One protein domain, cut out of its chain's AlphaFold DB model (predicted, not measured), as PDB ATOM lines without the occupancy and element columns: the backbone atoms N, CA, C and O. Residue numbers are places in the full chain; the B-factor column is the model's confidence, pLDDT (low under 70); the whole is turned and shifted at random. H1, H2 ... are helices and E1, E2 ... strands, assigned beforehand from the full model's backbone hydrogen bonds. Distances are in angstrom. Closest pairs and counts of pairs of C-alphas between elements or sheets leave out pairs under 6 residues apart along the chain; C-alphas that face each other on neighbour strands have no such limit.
ATOM      1  N   PRO A  23     180.771 133.951 173.741       92.19
ATOM      2  CA  PRO A  23     180.736 135.186 174.511       92.19
ATOM      3  C   PRO A  23     179.596 135.175 175.523       92.19
ATOM      4  O   PRO A  23     178.452 134.885 175.175       92.19
ATOM      5  N   VAL A  24     179.924 135.514 176.768       95.56
ATOM      6  CA  VAL A  24     178.941 135.671 177.841       95.56
ATOM      7  C   VAL A  24     178.732 137.141 178.125       95.56
ATOM      8  O   VAL A  24     177.598 137.606 178.082       95.56
ATOM      9  N   MET A  25     179.805 137.892 178.367       95.69
ATOM     10  CA  MET A  25     179.694 139.318 178.643       95.69
ATOM     11  C   MET A  25     180.950 140.095 178.304       95.69
ATOM     12  O   MET A  25     182.052 139.546 178.289       95.69
ATOM     13  N   ALA A  26     180.772 141.392 178.094       94.94
ATOM     14  CA  ALA A  26     181.869 142.321 177.924       94.94
ATOM     15  C   ALA A  26     181.587 143.642 178.636       94.94
ATOM     16  O   ALA A  26     180.435 144.052 178.806       94.94
ATOM     17  N   SER A  27     182.668 144.313 179.007       92.94
ATOM     18  CA  SER A  27     182.667 145.705 179.414       92.94
ATOM     19  C   SER A  27     183.671 146.485 178.577       92.94
ATOM     20  O   SER A  27     184.806 146.043 178.358       92.94
ATOM     21  N   MET A  28     183.225 147.643 178.108       85.00
ATOM     22  CA  MET A  28     184.045 148.618 177.411       85.00
ATOM     23  C   MET A  28     183.898 149.954 178.121       85.00
ATOM     24  O   MET A  28     182.775 150.388 178.393       85.00
ATOM     25  N   ASP A  29     185.021 150.612 178.371       73.88
ATOM     26  CA  ASP A  29     185.028 151.995 178.810       73.88
ATOM     27  C   ASP A  29     184.503 152.888 177.678       73.88
ATOM     28  O   ASP A  29     185.012 152.880 176.554       73.88
ATOM     29  N   THR A  30     183.446 153.649 177.956       67.88
ATOM     30  CA  THR A  30     182.730 154.423 176.934       67.88
ATOM     31  C   THR A  30     183.485 155.674 176.489       67.88
ATOM     32  O   THR A  30     183.148 156.237 175.447       67.88
ATOM     33  N   GLN A  31     184.500 156.109 177.242       72.62
ATOM     34  CA  GLN A  31     185.287 157.307 176.944       72.62
ATOM     35  C   GLN A  31     186.537 156.978 176.120       72.62
ATOM     36  O   GLN A  31     186.811 157.618 175.107       72.62
ATOM     37  N   SER A  32     187.285 155.962 176.536       72.50
ATOM     38  CA  SER A  32     188.539 155.519 175.921       72.50
ATOM     39  C   SER A  32     188.346 154.428 174.866       72.50
ATOM     40  O   SER A  32     189.291 154.098 174.147       72.50
ATOM     41  N   ASN A  33     187.135 153.864 174.760       76.62
ATOM     42  CA  ASN A  33     186.806 152.720 173.905       76.62
ATOM     43  C   ASN A  33     187.705 151.497 174.173       76.62
ATOM     44  O   ASN A  33     187.906 150.647 173.300       76.62
ATOM     45  N   GLN A  34     188.280 151.418 175.374       84.56
ATOM     46  CA  GLN A  34     189.108 150.299 175.785       84.56
ATOM     47  C   GLN A  34     188.246 149.186 176.368       84.56
ATOM     48  O   GLN A  34     187.287 149.415 177.098       84.56
ATOM     49  N   MET A  35     188.609 147.948 176.047       89.69
ATOM     50  CA  MET A  35     188.019 146.780 176.685       89.69
ATOM     51  C   MET A  35     188.603 146.622 178.089       89.69
ATOM     52  O   MET A  35     189.828 146.592 178.250       89.69
ATOM     53  N   ASP A  36     187.719 146.473 179.069       92.00
ATOM     54  CA  ASP A  36     188.074 146.256 180.472       92.00
ATOM     55  C   ASP A  36     187.785 144.837 180.940       92.00
ATOM     56  O   ASP A  36     188.451 144.322 181.836       92.00
ATOM     57  N   LEU A  37     186.797 144.192 180.325       95.56
ATOM     58  CA  LEU A  37     186.404 142.831 180.648       95.56
ATOM     59  C   LEU A  37     185.832 142.160 179.401       95.56
ATOM     60  O   LEU A  37     184.992 142.734 178.711       95.56
ATOM     61  N   LEU A  38     186.229 140.918 179.156       96.50
ATOM     62  CA  LEU A  38     185.533 140.010 178.250       96.50
ATOM     63  C   LEU A  38     185.540 138.634 178.892       96.50
ATOM     64  O   LEU A  38     186.611 138.106 179.173       96.50
ATOM     65  N   LEU A  39     184.358 138.056 179.097       97.25
ATOM     66  CA  LEU A  39     184.186 136.712 179.631       97.25
ATOM     67  C   LEU A  39     183.434 135.836 178.629       97.25
ATOM     68  O   LEU A  39     182.439 136.245 178.022       97.25
ATOM     69  N   VAL A  40     183.916 134.608 178.486       95.31
ATOM     70  CA  VAL A  40     183.371 133.556 177.630       95.31
ATOM     71  C   VAL A  40     183.126 132.295 178.454       95.31
ATOM     72  O   VAL A  40     183.772 132.074 179.482       95.31
ATOM     73  N   GLN A  41     182.209 131.450 177.989       91.50
ATOM     74  CA  GLN A  41     181.917 130.170 178.632       91.50
ATOM     75  C   GLN A  41     183.185 129.305 178.735       91.50
ATOM     76  O   GLN A  41     183.932 129.163 177.761       91.50
ATOM     77  N   SER A  42     183.410 128.718 179.913       88.00
ATOM     78  CA  SER A  42     184.470 127.739 180.168       88.00
ATOM     79  C   SER A  42     183.873 126.392 180.590       88.00
ATOM     80  O   SER A  42     182.658 126.190 180.519       88.00
ATOM     81  N   ALA A  43     184.733 125.455 180.989       82.62
ATOM     82  CA  ALA A  43     184.322 124.159 181.506       82.62
ATOM     83  C   ALA A  43     183.504 124.306 182.801       82.62
ATOM     84  O   ALA A  43     183.854 125.078 183.699       82.62
ATOM     85  N   GLY A  44     182.421 123.531 182.903       84.88
ATOM     86  CA  GLY A  44     181.493 123.600 184.032       84.88
ATOM     87  C   GLY A  44     180.801 124.964 184.140       84.88
ATOM     88  O   GLY A  44     180.403 125.551 183.136       84.88
ATOM     89  N   ASN A  45     180.671 125.476 185.365       86.62
ATOM     90  CA  ASN A  45     179.999 126.754 185.648       86.62
ATOM     91  C   ASN A  45     180.959 127.955 185.674       86.62
ATOM     92  O   ASN A  45     180.564 129.057 186.050       86.62
ATOM     93  N   HIS A  46     182.226 127.751 185.316       91.12
ATOM     94  CA  HIS A  46     183.226 128.811 185.297       91.12
ATOM     95  C   HIS A  46     183.171 129.582 183.979       91.12
ATOM     96  O   HIS A  46     182.820 129.034 182.930       91.12
ATOM     97  N   LEU A  47     183.605 130.839 184.019       95.19
ATOM     98  CA  LEU A  47     183.920 131.606 182.817       95.19
ATOM     99  C   LEU A  47     185.422 131.869 182.761       95.19
ATOM    100  O   LEU A  47     186.133 131.821 183.764       95.19
ATOM    101  N   GLN A  48     185.905 132.158 181.565       95.69
ATOM    102  CA  GLN A  48     187.286 132.555 181.328       95.69
ATOM    103  C   GLN A  48     187.321 133.766 180.407       95.69
ATOM    104  O   GLN A  48     186.340 134.050 179.725       95.69
ATOM    105  N   GLY A  49     188.442 134.471 180.350       96.31
ATOM    106  CA  GLY A  49     188.603 135.559 179.396       96.31
ATOM    107  C   GLY A  49     189.713 136.507 179.792       96.31
ATOM    108  O   GLY A  49     190.803 136.047 180.118       96.31
ATOM    109  N   VAL A  50     189.450 137.810 179.749       96.69
ATOM    110  CA  VAL A  50     190.425 138.847 180.107       96.69
ATOM    111  C   VAL A  50     189.807 139.924 180.986       96.69
ATOM    112  O   VAL A  50     188.627 140.245 180.840       96.69
ATOM    113  N   VAL A  51     190.618 140.491 181.877       96.00
ATOM    114  CA  VAL A  51     190.264 141.625 182.741       96.00
ATOM    115  C   VAL A  51     191.403 142.639 182.760       96.00
ATOM    116  O   VAL A  51     192.574 142.253 182.775       96.00
ATOM    117  N   ARG A  52     191.075 143.931 182.755       92.50
ATOM    118  CA  ARG A  52     192.052 145.005 182.936       92.50
ATOM    119  C   ARG A  52     192.268 145.274 184.420       92.50
ATOM    120  O   ARG A  52     191.316 145.547 185.147       92.50
ATOM    121  N   LEU A  53     193.524 145.227 184.846       88.69
ATOM    122  CA  LEU A  53     193.991 145.631 186.169       88.69
ATOM    123  C   LEU A  53     195.167 146.580 185.987       88.69
ATOM    124  O   LEU A  53     196.096 146.231 185.265       88.69
ATOM    125  N   GLU A  54     195.122 147.748 186.634       84.81
ATOM    126  CA  GLU A  54     196.225 148.726 186.601       84.81
ATOM    127  C   GLU A  54     196.709 148.974 185.154       84.81
ATOM    128  O   GLU A  54     197.876 148.795 184.814       84.81
ATOM    129  N   ASP A  55     195.755 149.270 184.262       85.19
ATOM    130  CA  ASP A  55     195.943 149.492 182.819       85.19
ATOM    131  C   ASP A  55     196.455 148.305 181.984       85.19
ATOM    132  O   ASP A  55     196.553 148.410 180.759       85.19
ATOM    133  N   THR A  56     196.662 147.136 182.588       90.62
ATOM    134  CA  THR A  56     197.150 145.928 181.909       90.62
ATOM    135  C   THR A  56     196.047 144.880 181.768       90.62
ATOM    136  O   THR A  56     195.314 144.598 182.714       90.62
ATOM    137  N   LEU A  57     195.912 144.278 180.581       93.81
ATOM    138  CA  LEU A  57     194.997 143.154 180.361       93.81
ATOM    139  C   LEU A  57     195.653 141.840 180.783       93.81
ATOM    140  O   LEU A  57     196.685 141.455 180.236       93.81
ATOM    141  N   TYR A  58     194.996 141.123 181.688       96.69
ATOM    142  CA  TYR A  58     195.402 139.795 182.131       96.69
ATOM    143  C   TYR A  58     194.379 138.745 181.700       96.69
ATOM    144  O   TYR A  58     193.175 139.026 181.738       96.69
ATOM    145  N   PRO A  59     194.812 137.517 181.351       97.56
ATOM    146  CA  PRO A  59     193.915 136.370 181.314       97.56
ATOM    147  C   PRO A  59     193.202 136.229 182.660       97.56
ATOM    148  O   PRO A  59     193.794 136.476 183.708       97.56
ATOM    149  N   ALA A  60     191.938 135.830 182.645       97.19
ATOM    150  CA  ALA A  60     191.108 135.778 183.837       97.19
ATOM    151  C   ALA A  60     190.314 134.477 183.924       97.19
ATOM    152  O   ALA A  60     189.822 133.963 182.917       97.19
ATOM    153  N   LEU A  61     190.144 133.995 185.153       96.75
ATOM    154  CA  LEU A  61     189.169 132.974 185.516       96.75
ATOM    155  C   LEU A  61     188.089 133.612 186.382       96.75
ATOM    156  O   LEU A  61     188.388 134.281 187.374       96.75
ATOM    157  N   ALA A  62     186.836 133.372 186.016       97.06
ATOM    158  CA  ALA A  62     185.667 133.852 186.725       97.06
ATOM    159  C   ALA A  62     184.894 132.670 187.310       97.06
ATOM    160  O   ALA A  62     184.572 131.714 186.602       97.06
ATOM    161  N   THR A  63     184.608 132.718 188.604       96.06
ATOM    162  CA  THR A  63     183.968 131.615 189.325       96.06
ATOM    163  C   THR A  63     182.791 132.133 190.137       96.06
ATOM    164  O   THR A  63     182.989 133.038 190.951       96.06
ATOM    165  N   PRO A  64     181.578 131.592 189.934       96.00
ATOM    166  CA  PRO A  64     180.449 131.891 190.802       96.00
ATOM    167  C   PRO A  64     180.759 131.505 192.251       96.00
ATOM    168  O   PRO A  64     181.390 130.475 192.508       96.00
ATOM    169  N   THR A  65     180.318 132.316 193.207       95.94
ATOM    170  CA  THR A  65     180.284 131.915 194.617       95.94
ATOM    171  C   THR A  65     179.290 130.774 194.822       95.94
ATOM    172  O   THR A  65     178.408 130.546 194.001       95.94
ATOM    173  N   ALA A  66     179.402 130.045 195.935       93.56
ATOM    174  CA  ALA A  66     178.534 128.895 196.210       93.56
ATOM    175  C   ALA A  66     177.032 129.249 196.278       93.56
ATOM    176  O   ALA A  66     176.188 128.390 196.046       93.56
ATOM    177  N   ASP A  67     176.706 130.503 196.601       94.44
ATOM    178  CA  ASP A  67     175.347 131.052 196.620       94.44
ATOM    179  C   ASP A  67     174.971 131.802 195.328       94.44
ATOM    180  O   ASP A  67     173.905 132.413 195.267       94.44
ATOM    181  N   ASN A  68     175.853 131.789 194.321       94.75
ATOM    182  CA  ASN A  68     175.762 132.512 193.054       94.75
ATOM    183  C   ASN A  68     175.530 134.029 193.174       94.75
ATOM    184  O   ASN A  68     175.159 134.668 192.197       94.75
ATOM    185  N   ARG A  69     175.759 134.652 194.337       95.56
ATOM    186  CA  ARG A  69     175.547 136.104 194.499       95.56
ATOM    187  C   ARG A  69     176.651 136.955 193.894       95.56
ATOM    188  O   ARG A  69     176.437 138.140 193.635       95.56
ATOM    189  N   GLN A  70     177.836 136.380 193.732       97.44
ATOM    190  CA  GLN A  70     178.988 137.063 193.173       97.44
ATOM    191  C   GLN A  70     179.687 136.181 192.146       97.44
ATOM    192  O   GLN A  70     179.822 134.971 192.318       97.44
ATOM    193  N   LEU A  71     180.206 136.818 191.103       97.81
ATOM    194  CA  LEU A  71     181.146 136.211 190.174       97.81
ATOM    195  C   LEU A  71     182.554 136.698 190.523       97.81
ATOM    196  O   LEU A  71     182.919 137.828 190.205       97.81
ATOM    197  N   VAL A  72     183.345 135.863 191.190       97.88
ATOM    198  CA  VAL A  72     184.716 136.199 191.596       97.88
ATOM    199  C   VAL A  72     185.643 136.150 190.388       97.88
ATOM    200  O   VAL A  72     185.690 135.132 189.700       97.88
ATOM    201  N   ILE A  73     186.419 137.211 190.168       97.81
ATOM    202  CA  ILE A  73     187.402 137.316 189.087       97.81
ATOM    203  C   ILE A  73     188.813 137.197 189.660       97.81
ATOM    204  O   ILE A  73     189.220 137.964 190.536       97.81
ATOM    205  N   ASN A  74     189.583 136.256 189.122       97.50
ATOM    206  CA  ASN A  74     191.014 136.135 189.370       97.50
ATOM    207  C   ASN A  74     191.778 136.361 188.067       97.50
ATOM    208  O   ASN A  74     191.531 135.669 187.080       97.50
ATOM    209  N   ALA A  75     192.717 137.304 188.078       97.50
ATOM    210  CA  ALA A  75     193.670 137.509 186.997       97.50
ATOM    211  C   ALA A  75     194.813 136.496 187.114       97.50
ATOM    212  O   ALA A  75     195.303 136.226 188.209       97.50
ATOM    213  N   ILE A  76     195.249 135.940 185.991       97.12
ATOM    214  CA  ILE A  76     196.375 135.017 185.910       97.12
ATOM    215  C   ILE A  76     197.602 135.837 185.531       97.12
ATOM    216  O   ILE A  76     197.731 136.298 184.398       97.12
ATOM    217  N   THR A  77     198.467 136.060 186.514       94.12
ATOM    218  CA  THR A  77     199.707 136.829 186.364       94.12
ATOM    219  C   THR A  77     200.911 135.893 186.318       94.12
ATOM    220  O   THR A  77     200.768 134.695 186.574       94.12
ATOM    221  N   ASP A  78     202.099 136.434 186.052       93.38
ATOM    222  CA  ASP A  78     203.350 135.665 186.084       93.38
ATOM    223  C   ASP A  78     203.630 135.058 187.472       93.38
ATOM    224  O   ASP A  78     204.207 133.976 187.575       93.38
ATOM    225  N   ASP A  79     203.131 135.695 188.537       93.06
ATOM    226  CA  ASP A  79     203.211 135.209 189.923       93.06
ATOM    227  C   ASP A  79     202.072 134.234 190.290       93.06
ATOM    228  O   ASP A  79     201.938 133.812 191.441       93.06
ATOM    229  N   GLY A  80     201.221 133.881 189.321       92.69
ATOM    230  CA  GLY A  80     200.049 133.029 189.501       92.69
ATOM    231  C   GLY A  80     198.725 133.796 189.625       92.69
ATOM    232  O   GLY A  80     198.649 134.992 189.313       92.69
ATOM    233  N   PRO A  81     197.638 133.106 190.027       94.12
ATOM    234  CA  PRO A  81     196.317 133.709 190.168       94.12
ATOM    235  C   PRO A  81     196.280 134.774 191.269       94.12
ATOM    236  O   PRO A  81     196.672 134.524 192.409       94.12
ATOM    237  N   ARG A  82     195.747 135.954 190.949       95.06
ATOM    238  CA  ARG A  82     195.557 137.072 191.879       95.06
ATOM    239  C   ARG A  82     194.108 137.533 191.836       95.06
ATOM    240  O   ARG A  82     193.542 137.732 190.763       95.06
ATOM    241  N   PHE A  83     193.520 137.748 193.008       95.50
ATOM    242  CA  PHE A  83     192.163 138.277 193.115       95.50
ATOM    243  C   PHE A  83     192.077 139.676 192.496       95.50
ATOM    244  O   PHE A  83     192.732 140.605 192.987       95.50
ATOM    245  N   ALA A  84     191.261 139.788 191.448       95.56
ATOM    246  CA  ALA A  84     191.060 140.979 190.630       95.56
ATOM    247  C   ALA A  84     189.821 141.774 191.058       95.56
ATOM    248  O   ALA A  84     189.790 142.989 190.891       95.56
ATOM    249  N   GLY A  85     188.810 141.102 191.612       95.88
ATOM    250  CA  GLY A  85     187.541 141.718 191.982       95.88
ATOM    251  C   GLY A  85     186.378 140.737 191.911       95.88
ATOM    252  O   GLY A  85     186.574 139.523 191.821       95.88
ATOM    253  N   TYR A  86     185.159 141.264 191.928       97.38
ATOM    254  CA  TYR A  86     183.940 140.470 191.789       97.38
ATOM    255  C   TYR A  86     182.851 141.232 191.029       97.38
ATOM    256  O   TYR A  86     182.824 142.460 191.033       97.38
ATOM    257  N   GLY A  87     181.967 140.491 190.365       97.12
ATOM    258  CA  GLY A  87     180.778 141.010 189.695       97.12
ATOM    259  C   GLY A  87     179.495 140.656 190.439       97.12
ATOM    260  O   GLY A  87     179.419 139.593 191.053       97.12
ATOM    261  N   GLN A  88     178.483 141.516 190.349       98.00
ATOM    262  CA  GLN A  88     177.135 141.271 190.869       98.00
ATOM    263  C   GLN A  88     176.085 141.593 189.811       98.00
ATOM    264  O   GLN A  88     176.229 142.553 189.055       98.00
ATOM    265  N   ALA A  89     175.030 140.785 189.751       98.12
ATOM    266  CA  ALA A  89     173.897 141.032 188.872       98.12
ATOM    267  C   ALA A  89     173.074 142.237 189.330       98.12
ATOM    268  O   ALA A  89     172.799 142.416 190.517       98.12
ATOM    269  N   VAL A  90     172.631 143.042 188.365       97.75
ATOM    270  CA  VAL A  90     171.660 144.111 188.599       97.75
ATOM    271  C   VAL A  90     170.261 143.529 188.412       97.75
ATOM    272  O   VAL A  90     169.802 143.334 187.288       97.75
ATOM    273  N   ASN A  91     169.597 143.222 189.528       97.75
ATOM    274  CA  ASN A  91     168.271 142.582 189.544       97.75
ATOM    275  C   ASN A  91     167.101 143.575 189.624       97.75
ATOM    276  O   ASN A  91     165.956 143.227 189.318       97.75
ATOM    277  N   PHE A  92     167.383 144.817 190.007       97.06
ATOM    278  CA  PHE A  92     166.394 145.867 190.203       97.06
ATOM    279  C   PHE A  92     166.817 147.139 189.479       97.06
ATOM    280  O   PHE A  92     168.006 147.436 189.371       97.06
ATOM    281  N   GLU A  93     165.828 147.882 188.998       95.75
ATOM    282  CA  GLU A  93     166.017 149.254 188.540       95.75
ATOM    283  C   GLU A  93     166.409 150.162 189.725       95.75
ATOM    284  O   GLU A  93     166.252 149.767 190.886       95.75
ATOM    285  N   PRO A  94     166.876 151.403 189.480       94.19
ATOM    286  CA  PRO A  94     167.277 152.322 190.550       94.19
ATOM    287  C   PRO A  94     166.184 152.641 191.586       94.19
ATOM    288  O   PRO A  94     166.496 153.130 192.667       94.19
ATOM    289  N   ASP A  95     164.913 152.365 191.276       94.88
ATOM    290  CA  ASP A  95     163.793 152.507 192.213       94.88
ATOM    291  C   ASP A  95     163.745 151.412 193.302       94.88
ATOM    292  O   ASP A  95     162.962 151.517 194.246       94.88
ATOM    293  N   GLY A  96     164.561 150.357 193.180       93.06
ATOM    294  CA  GLY A  96     164.665 149.253 194.135       93.06
ATOM    295  C   GLY A  96     163.471 148.291 194.168       93.06
ATOM    296  O   GLY A  96     163.445 147.385 195.000       93.06
ATOM    297  N   THR A  97     162.481 148.450 193.290       93.75
ATOM    298  CA  THR A  97     161.238 147.655 193.299       93.75
ATOM    299  C   THR A  97     160.921 147.030 191.948       93.75
ATOM    300  O   THR A  97     160.504 145.869 191.888       93.75
ATOM    301  N   THR A  98     161.177 147.751 190.861       93.50
ATOM    302  CA  THR A  98     160.984 147.274 189.499       93.50
ATOM    303  C   THR A  98     162.100 146.301 189.139       93.50
ATOM    304  O   THR A  98     163.282 146.579 189.332       93.50
ATOM    305  N   ARG A  99     161.730 145.133 188.606       95.00
ATOM    306  CA  ARG A  99     162.694 144.132 188.143       95.00
ATOM    307  C   ARG A  99     163.419 144.610 186.885       95.00
ATOM    308  O   ARG A  99     162.777 144.862 185.861       95.00
ATOM    309  N   ALA A 100     164.747 144.648 186.948       96.75
ATOM    310  CA  ALA A 100     165.583 144.978 185.800       96.75
ATOM    311  C   ALA A 100     165.644 143.822 184.793       96.75
ATOM    312  O   ALA A 100     165.455 142.648 185.137       96.75
ATOM    313  N   ALA A 101     165.932 144.151 183.532       96.81
ATOM    314  CA  ALA A 101     166.266 143.138 182.534       96.81
ATOM    315  C   ALA A 101     167.544 142.389 182.966       96.81
ATOM    316  O   ALA A 101     168.531 143.051 183.307       96.81
ATOM    317  N   PRO A 102     167.582 141.045 182.915       97.31
ATOM    318  CA  PRO A 102     168.733 140.269 183.367       97.31
ATOM    319  C   PRO A 102     169.861 140.322 182.327       97.31
ATOM    320  O   PRO A 102     170.089 139.388 181.570       97.31
ATOM    321  N   GLN A 103     170.526 141.469 182.213       97.12
ATOM    322  CA  GLN A 103     171.530 141.723 181.174       97.12
ATOM    323  C   GLN A 103     172.734 142.528 181.656       97.12
ATOM    324  O   GLN A 103     173.703 142.653 180.911       97.12
ATOM    325  N   LEU A 104     172.671 143.103 182.857       97.50
ATOM    326  CA  LEU A 104     173.696 143.986 183.394       97.50
ATOM    327  C   LEU A 104     174.286 143.384 184.667       97.50
ATOM    328  O   LEU A 104     173.553 142.992 185.573       97.50
ATOM    329  N   MET A 105     175.612 143.359 184.738       97.69
ATOM    330  CA  MET A 105     176.351 143.138 185.976       97.69
ATOM    331  C   MET A 105     177.275 144.322 186.243       97.69
ATOM    332  O   MET A 105     177.769 144.954 185.308       97.69
ATOM    333  N   THR A 106     177.536 144.600 187.513       96.25
ATOM    334  CA  THR A 106     178.501 145.604 187.966       96.25
ATOM    335  C   THR A 106     179.707 144.915 188.583       96.25
ATOM    336  O   THR A 106     179.555 144.030 189.422       96.25
ATOM    337  N   PHE A 107     180.907 145.302 188.155       95.38
ATOM    338  CA  PHE A 107     182.168 144.728 188.612       95.38
ATOM    339  C   PHE A 107     182.932 145.698 189.508       95.38
ATOM    340  O   PHE A 107     183.310 146.791 189.089       95.38
ATOM    341  N   HIS A 108     183.224 145.250 190.725       94.88
ATOM    342  CA  HIS A 108     184.090 145.929 191.680       94.88
ATOM    343  C   HIS A 108     185.508 145.381 191.497       94.88
ATOM    344  O   HIS A 108     185.863 144.338 192.054       94.88
ATOM    345  N   LEU A 109     186.291 146.039 190.637       92.50
ATOM    346  CA  LEU A 109     187.665 145.644 190.318       92.50
ATOM    347  C   LEU A 109     188.672 146.405 191.182       92.50
ATOM    348  O   LEU A 109     188.505 147.593 191.454       92.50
ATOM    349  N   LYS A 110     189.757 145.735 191.573       90.81
ATOM    350  CA  LYS A 110     190.884 146.386 192.246       90.81
ATOM    351  C   LYS A 110     191.506 147.459 191.359       90.81
ATOM    352  O   LYS A 110     191.645 147.276 190.153       90.81
ATOM    353  N   GLY A 111     191.916 148.556 191.988       83.75
ATOM    354  CA  GLY A 111     192.518 149.699 191.300       83.75
ATOM    355  C   GLY A 111     191.504 150.643 190.649       83.75
ATOM    356  O   GLY A 111     191.914 151.664 190.112       83.75
ATOM    357  N   ARG A 112     190.198 150.345 190.721       84.50
ATOM    358  CA  ARG A 112     189.122 151.293 190.396       84.50
ATOM    359  C   ARG A 112     188.540 151.901 191.667       84.50
ATOM    360  O   ARG A 112     188.603 151.291 192.733       84.50
ATOM    361  N   GLU A 113     187.978 153.100 191.546       80.44
ATOM    362  CA  GLU A 113     187.259 153.740 192.649       80.44
ATOM    363  C   GLU A 113     185.999 152.933 192.985       80.44
ATOM    364  O   GLU A 113     185.252 152.538 192.088       80.44
ATOM    365  N   GLU A 114     185.751 152.701 194.275       74.00
ATOM    366  CA  GLU A 114     184.657 151.843 194.756       74.00
ATOM    367  C   GLU A 114     183.272 152.323 194.291       74.00
ATOM    368  O   GLU A 114     182.419 151.508 193.942       74.00
ATOM    369  N   GLU A 115     183.096 153.641 194.178       76.50
ATOM    370  CA  GLU A 115     181.865 154.308 193.731       76.50
ATOM    371  C   GLU A 115     181.655 154.271 192.204       76.50
ATOM    372  O   GLU A 115     180.632 154.737 191.701       76.50
ATOM    373  N   THR A 116     182.601 153.718 191.437       84.31
ATOM    374  CA  THR A 116     182.510 153.619 189.968       84.31
ATOM    375  C   THR A 116     182.664 152.173 189.484       84.31
ATOM    376  O   THR A 116     183.583 151.846 188.723       84.31
ATOM    377  N   PRO A 117     181.768 151.259 189.908       89.62
ATOM    378  CA  PRO A 117     181.841 149.875 189.473       89.62
ATOM    379  C   PRO A 117     181.684 149.774 187.953       89.62
ATOM    380  O   PRO A 117     180.893 150.482 187.326       89.62
ATOM    381  N   LEU A 118     182.438 148.857 187.356       92.00
ATOM    382  CA  LEU A 118     182.506 148.668 185.914       92.00
ATOM    383  C   LEU A 118     181.237 147.951 185.408       92.00
ATOM    384  O   LEU A 118     181.011 146.795 185.776       92.00
ATOM    385  N   PRO A 119     180.416 148.568 184.540       94.31
ATOM    386  CA  PRO A 119     179.241 147.907 183.988       94.31
ATOM    387  C   PRO A 119     179.636 146.917 182.887       94.31
ATOM    388  O   PRO A 119     180.321 147.281 181.934       94.31
ATOM    389  N   ALA A 120     179.153 145.679 182.960       95.88
ATOM    390  CA  ALA A 120     179.322 144.669 181.919       95.88
ATOM    391  C   ALA A 120     177.963 144.146 181.449       95.88
ATOM    392  O   ALA A 120     177.073 143.869 182.255       95.88
ATOM    393  N   ARG A 121     177.806 143.989 180.134       96.19
ATOM    394  CA  ARG A 121     176.551 143.540 179.524       96.19
ATOM    395  C   ARG A 121     176.663 142.123 178.992       96.19
ATOM    396  O   ARG A 121     177.681 141.766 178.397       96.19
ATOM    397  N   LEU A 122     175.597 141.349 179.168       96.50
ATOM    398  CA  LEU A 122     175.469 140.024 178.572       96.50
ATOM    399  C   LEU A 122     175.372 140.132 177.045       96.50
ATOM    400  O   LEU A 122     174.705 141.017 176.505       96.50
ATOM    401  N   TYR A 123     176.015 139.201 176.346       93.31
ATOM    402  CA  TYR A 123     175.902 139.073 174.898       93.31
ATOM    403  C   TYR A 123     174.617 138.319 174.542       93.31
ATOM    404  O   TYR A 123     174.423 137.203 175.017       93.31
ATOM    405  N   THR A 124     173.753 138.915 173.708       92.38
ATOM    406  CA  THR A 124     172.479 138.320 173.233       92.38
ATOM    407  C   THR A 124     171.742 137.534 174.329       92.38
ATOM    408  O   THR A 124     171.658 136.305 174.239       92.38
ATOM    409  N   PRO A 125     171.285 138.194 175.411       93.75
ATOM    410  CA  PRO A 125     170.723 137.511 176.577       93.75
ATOM    411  C   PRO A 125     169.513 136.629 176.223       93.75
ATOM    412  O   PRO A 125     169.336 135.565 176.801       93.75
ATOM    413  N   ASP A 126     168.755 136.979 175.188       94.38
ATOM    414  CA  ASP A 126     167.656 136.181 174.631       94.38
ATOM    415  C   ASP A 126     168.066 134.791 174.106       94.38
ATOM    416  O   ASP A 126     167.217 133.915 173.948       94.38
ATOM    417  N   LYS A 127     169.360 134.581 173.840       92.69
ATOM    418  CA  LYS A 127     169.925 133.322 173.326       92.69
ATOM    419  C   LYS A 127     170.710 132.535 174.372       92.69
ATOM    420  O   LYS A 127     171.222 131.461 174.056       92.69
ATOM    421  N   GLN A 128     170.856 133.076 175.578       91.56
ATOM    422  CA  GLN A 128     171.612 132.429 176.643       91.56
ATOM    423  C   GLN A 128     170.762 131.370 177.348       91.56
ATOM    424  O   GLN A 128     169.543 131.490 177.448       91.56
ATOM    425  N   ALA A 129     171.412 130.321 177.849       91.25
ATOM    426  CA  ALA A 129     170.733 129.275 178.607       91.25
ATOM    427  C   ALA A 129     170.298 129.781 179.992       91.25
ATOM    428  O   ALA A 129     171.038 130.512 180.648       91.25
ATOM    429  N   ASP A 130     169.153 129.306 180.486       93.88
ATOM    430  CA  ASP A 130     168.602 129.689 181.795       93.88
ATOM    431  C   ASP A 130     169.592 129.483 182.955       93.88
ATOM    432  O   ASP A 130     169.700 130.321 183.852       93.88
ATOM    433  N   ALA A 131     170.371 128.397 182.905       92.25
ATOM    434  CA  ALA A 131     171.387 128.086 183.909       92.25
ATOM    435  C   ALA A 131     172.484 129.162 184.010       92.25
ATOM    436  O   ALA A 131     173.022 129.383 185.093       92.25
ATOM    437  N   LEU A 132     172.795 129.864 182.913       94.19
ATOM    438  CA  LEU A 132     173.779 130.942 182.933       94.19
ATOM    439  C   LEU A 132     173.312 132.092 183.827       94.19
ATOM    440  O   LEU A 132     174.092 132.587 184.631       94.19
ATOM    441  N   PHE A 133     172.042 132.488 183.729       96.50
ATOM    442  CA  PHE A 133     171.493 133.578 184.538       96.50
ATOM    443  C   PHE A 133     171.588 133.273 186.032       96.50
ATOM    444  O   PHE A 133     172.047 134.112 186.802       96.50
ATOM    445  N   GLN A 134     171.241 132.042 186.416       94.31
ATOM    446  CA  GLN A 134     171.343 131.578 187.800       94.31
ATOM    447  C   GLN A 134     172.794 131.559 188.290       94.31
ATOM    448  O   GLN A 134     173.064 132.000 189.401       94.31
ATOM    449  N   ASN A 135     173.736 131.104 187.458       94.38
ATOM    450  CA  ASN A 135     175.165 131.097 187.790       94.38
ATOM    451  C   ASN A 135     175.759 132.511 187.914       94.38
ATOM    452  O   ASN A 135     176.739 132.707 188.624       94.38
ATOM    453  N   LEU A 136     175.182 133.492 187.216       96.88
ATOM    454  CA  LEU A 136     175.591 134.896 187.275       96.88
ATOM    455  C   LEU A 136     174.899 135.684 188.402       96.88
ATOM    456  O   LEU A 136     175.221 136.854 188.602       96.88
ATOM    457  N   GLY A 137     173.965 135.066 189.132       96.94
ATOM    458  CA  GLY A 137     173.257 135.700 190.247       96.94
ATOM    459  C   GLY A 137     172.050 136.543 189.850       96.94
ATOM    460  O   GLY A 137     171.586 137.359 190.650       96.94
ATOM    461  N   PHE A 138     171.538 136.378 188.628       97.94
ATOM    462  CA  PHE A 138     170.278 137.004 188.247       97.94
ATOM    463  C   PHE A 138     169.100 136.285 188.910       97.94
ATOM    464  O   PHE A 138     168.978 135.063 188.822       97.94
ATOM    465  N   ASP A 139     168.180 137.053 189.492       96.44
ATOM    466  CA  ASP A 139     166.981 136.520 190.158       96.44
ATOM    467  C   ASP A 139     165.980 135.898 189.166       96.44
ATOM    468  O   ASP A 139     165.056 135.183 189.557       96.44
ATOM    469  N   GLN A 140     166.138 136.188 187.873       95.81
ATOM    470  CA  GLN A 140     165.262 135.735 186.800       95.81
ATOM    471  C   GLN A 140     166.029 135.562 185.487       95.81
ATOM    472  O   GLN A 140     167.022 136.236 185.217       95.81
ATOM    473  N   THR A 141     165.526 134.669 184.644       96.81
ATOM    474  CA  THR A 141     166.001 134.458 183.270       96.81
ATOM    475  C   THR A 141     165.446 135.524 182.328       96.81
ATOM    476  O   THR A 141     164.436 136.173 182.626       96.81
TER     477      THR A 141
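This is residues 23 to 141 of the 169 residues of an uncharacterized protein of Leclercia adecarboxylata (UniProt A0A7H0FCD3). The domain is a small closed barrel of eight antiparallel strands, E1 to E8, each beside the one before it and E8 closing the ring onto E1. One short helix, H1, follows the last strand and packs on the outside of the barrel, with its residues 132 to 135 near the wall. The printed part has 119 residues, with eight named strands followed by one named helix along the chain, and its class is mostly strand. It is compact, with a radius of gyration of the C-alphas of 13.7 A, and its C-alphas span 42 by 33 by 24 A.

The barrel begins with E1, residues 23 to 28, whose C-alpha 23 stands at (180.736, 135.186, 174.511). E2 is residues 35 to 41 and E3 residues 47 to 53. E4, residues 56 to 64, is 23.6 A long and bends by 60 degrees at residue 59. E5, residues 71 to 77, is 19.0 A long. E6, residues 80 to 89, is the longest strand, 27.4 A from C-alpha 80 at (200.049, 133.029, 189.501) to C-alpha 89. E7 is residues 104 to 109 and E8 residues 118 to 122. H1, residues 130 to 135, is 9.0 A long and ends with C-alpha 135 at (175.165, 131.097, 187.790).

E1 to E8 form a meander, each strand the antiparallel neighbour of the one before. E1 and E2 are a hairpin at 173 degrees, with N 27 and O 37 at 2.8 A. E3 and E4, a hairpin at 138 degrees, have N 60 and O 49 at 2.8 A. E5 and E6, a hairpin at 155 degrees, have N 82 and O 75 at 2.8 A. E8 is staggered: residues 118 to 121 pair with E7, where N 107 and O 118 are 2.8 A apart, and residues 121 to 122 with E1, where N 121 and O 26 are 2.9 A apart. E1 and E5 are apart. H1 is on the barrel, outside it, at a height over the sheet of 8.5 A and over none of its strands; its closest C-alpha pair with E4 is Asn 135 and Pro 64, 6.1 A. In H1 every O i to N i+4 pair is within hydrogen-bond range.

The two C-alphas farthest apart, those of Asp 78 and Thr 97, are 44.4 A apart. The printed part has no cut. The link from E6 to E7, residues 90 to 103, is long, and its C-alphas lie 11 to 23 A from the mean of all C-alphas. The mean pLDDT of the printed part is 92.7; Thr 30 is under 70.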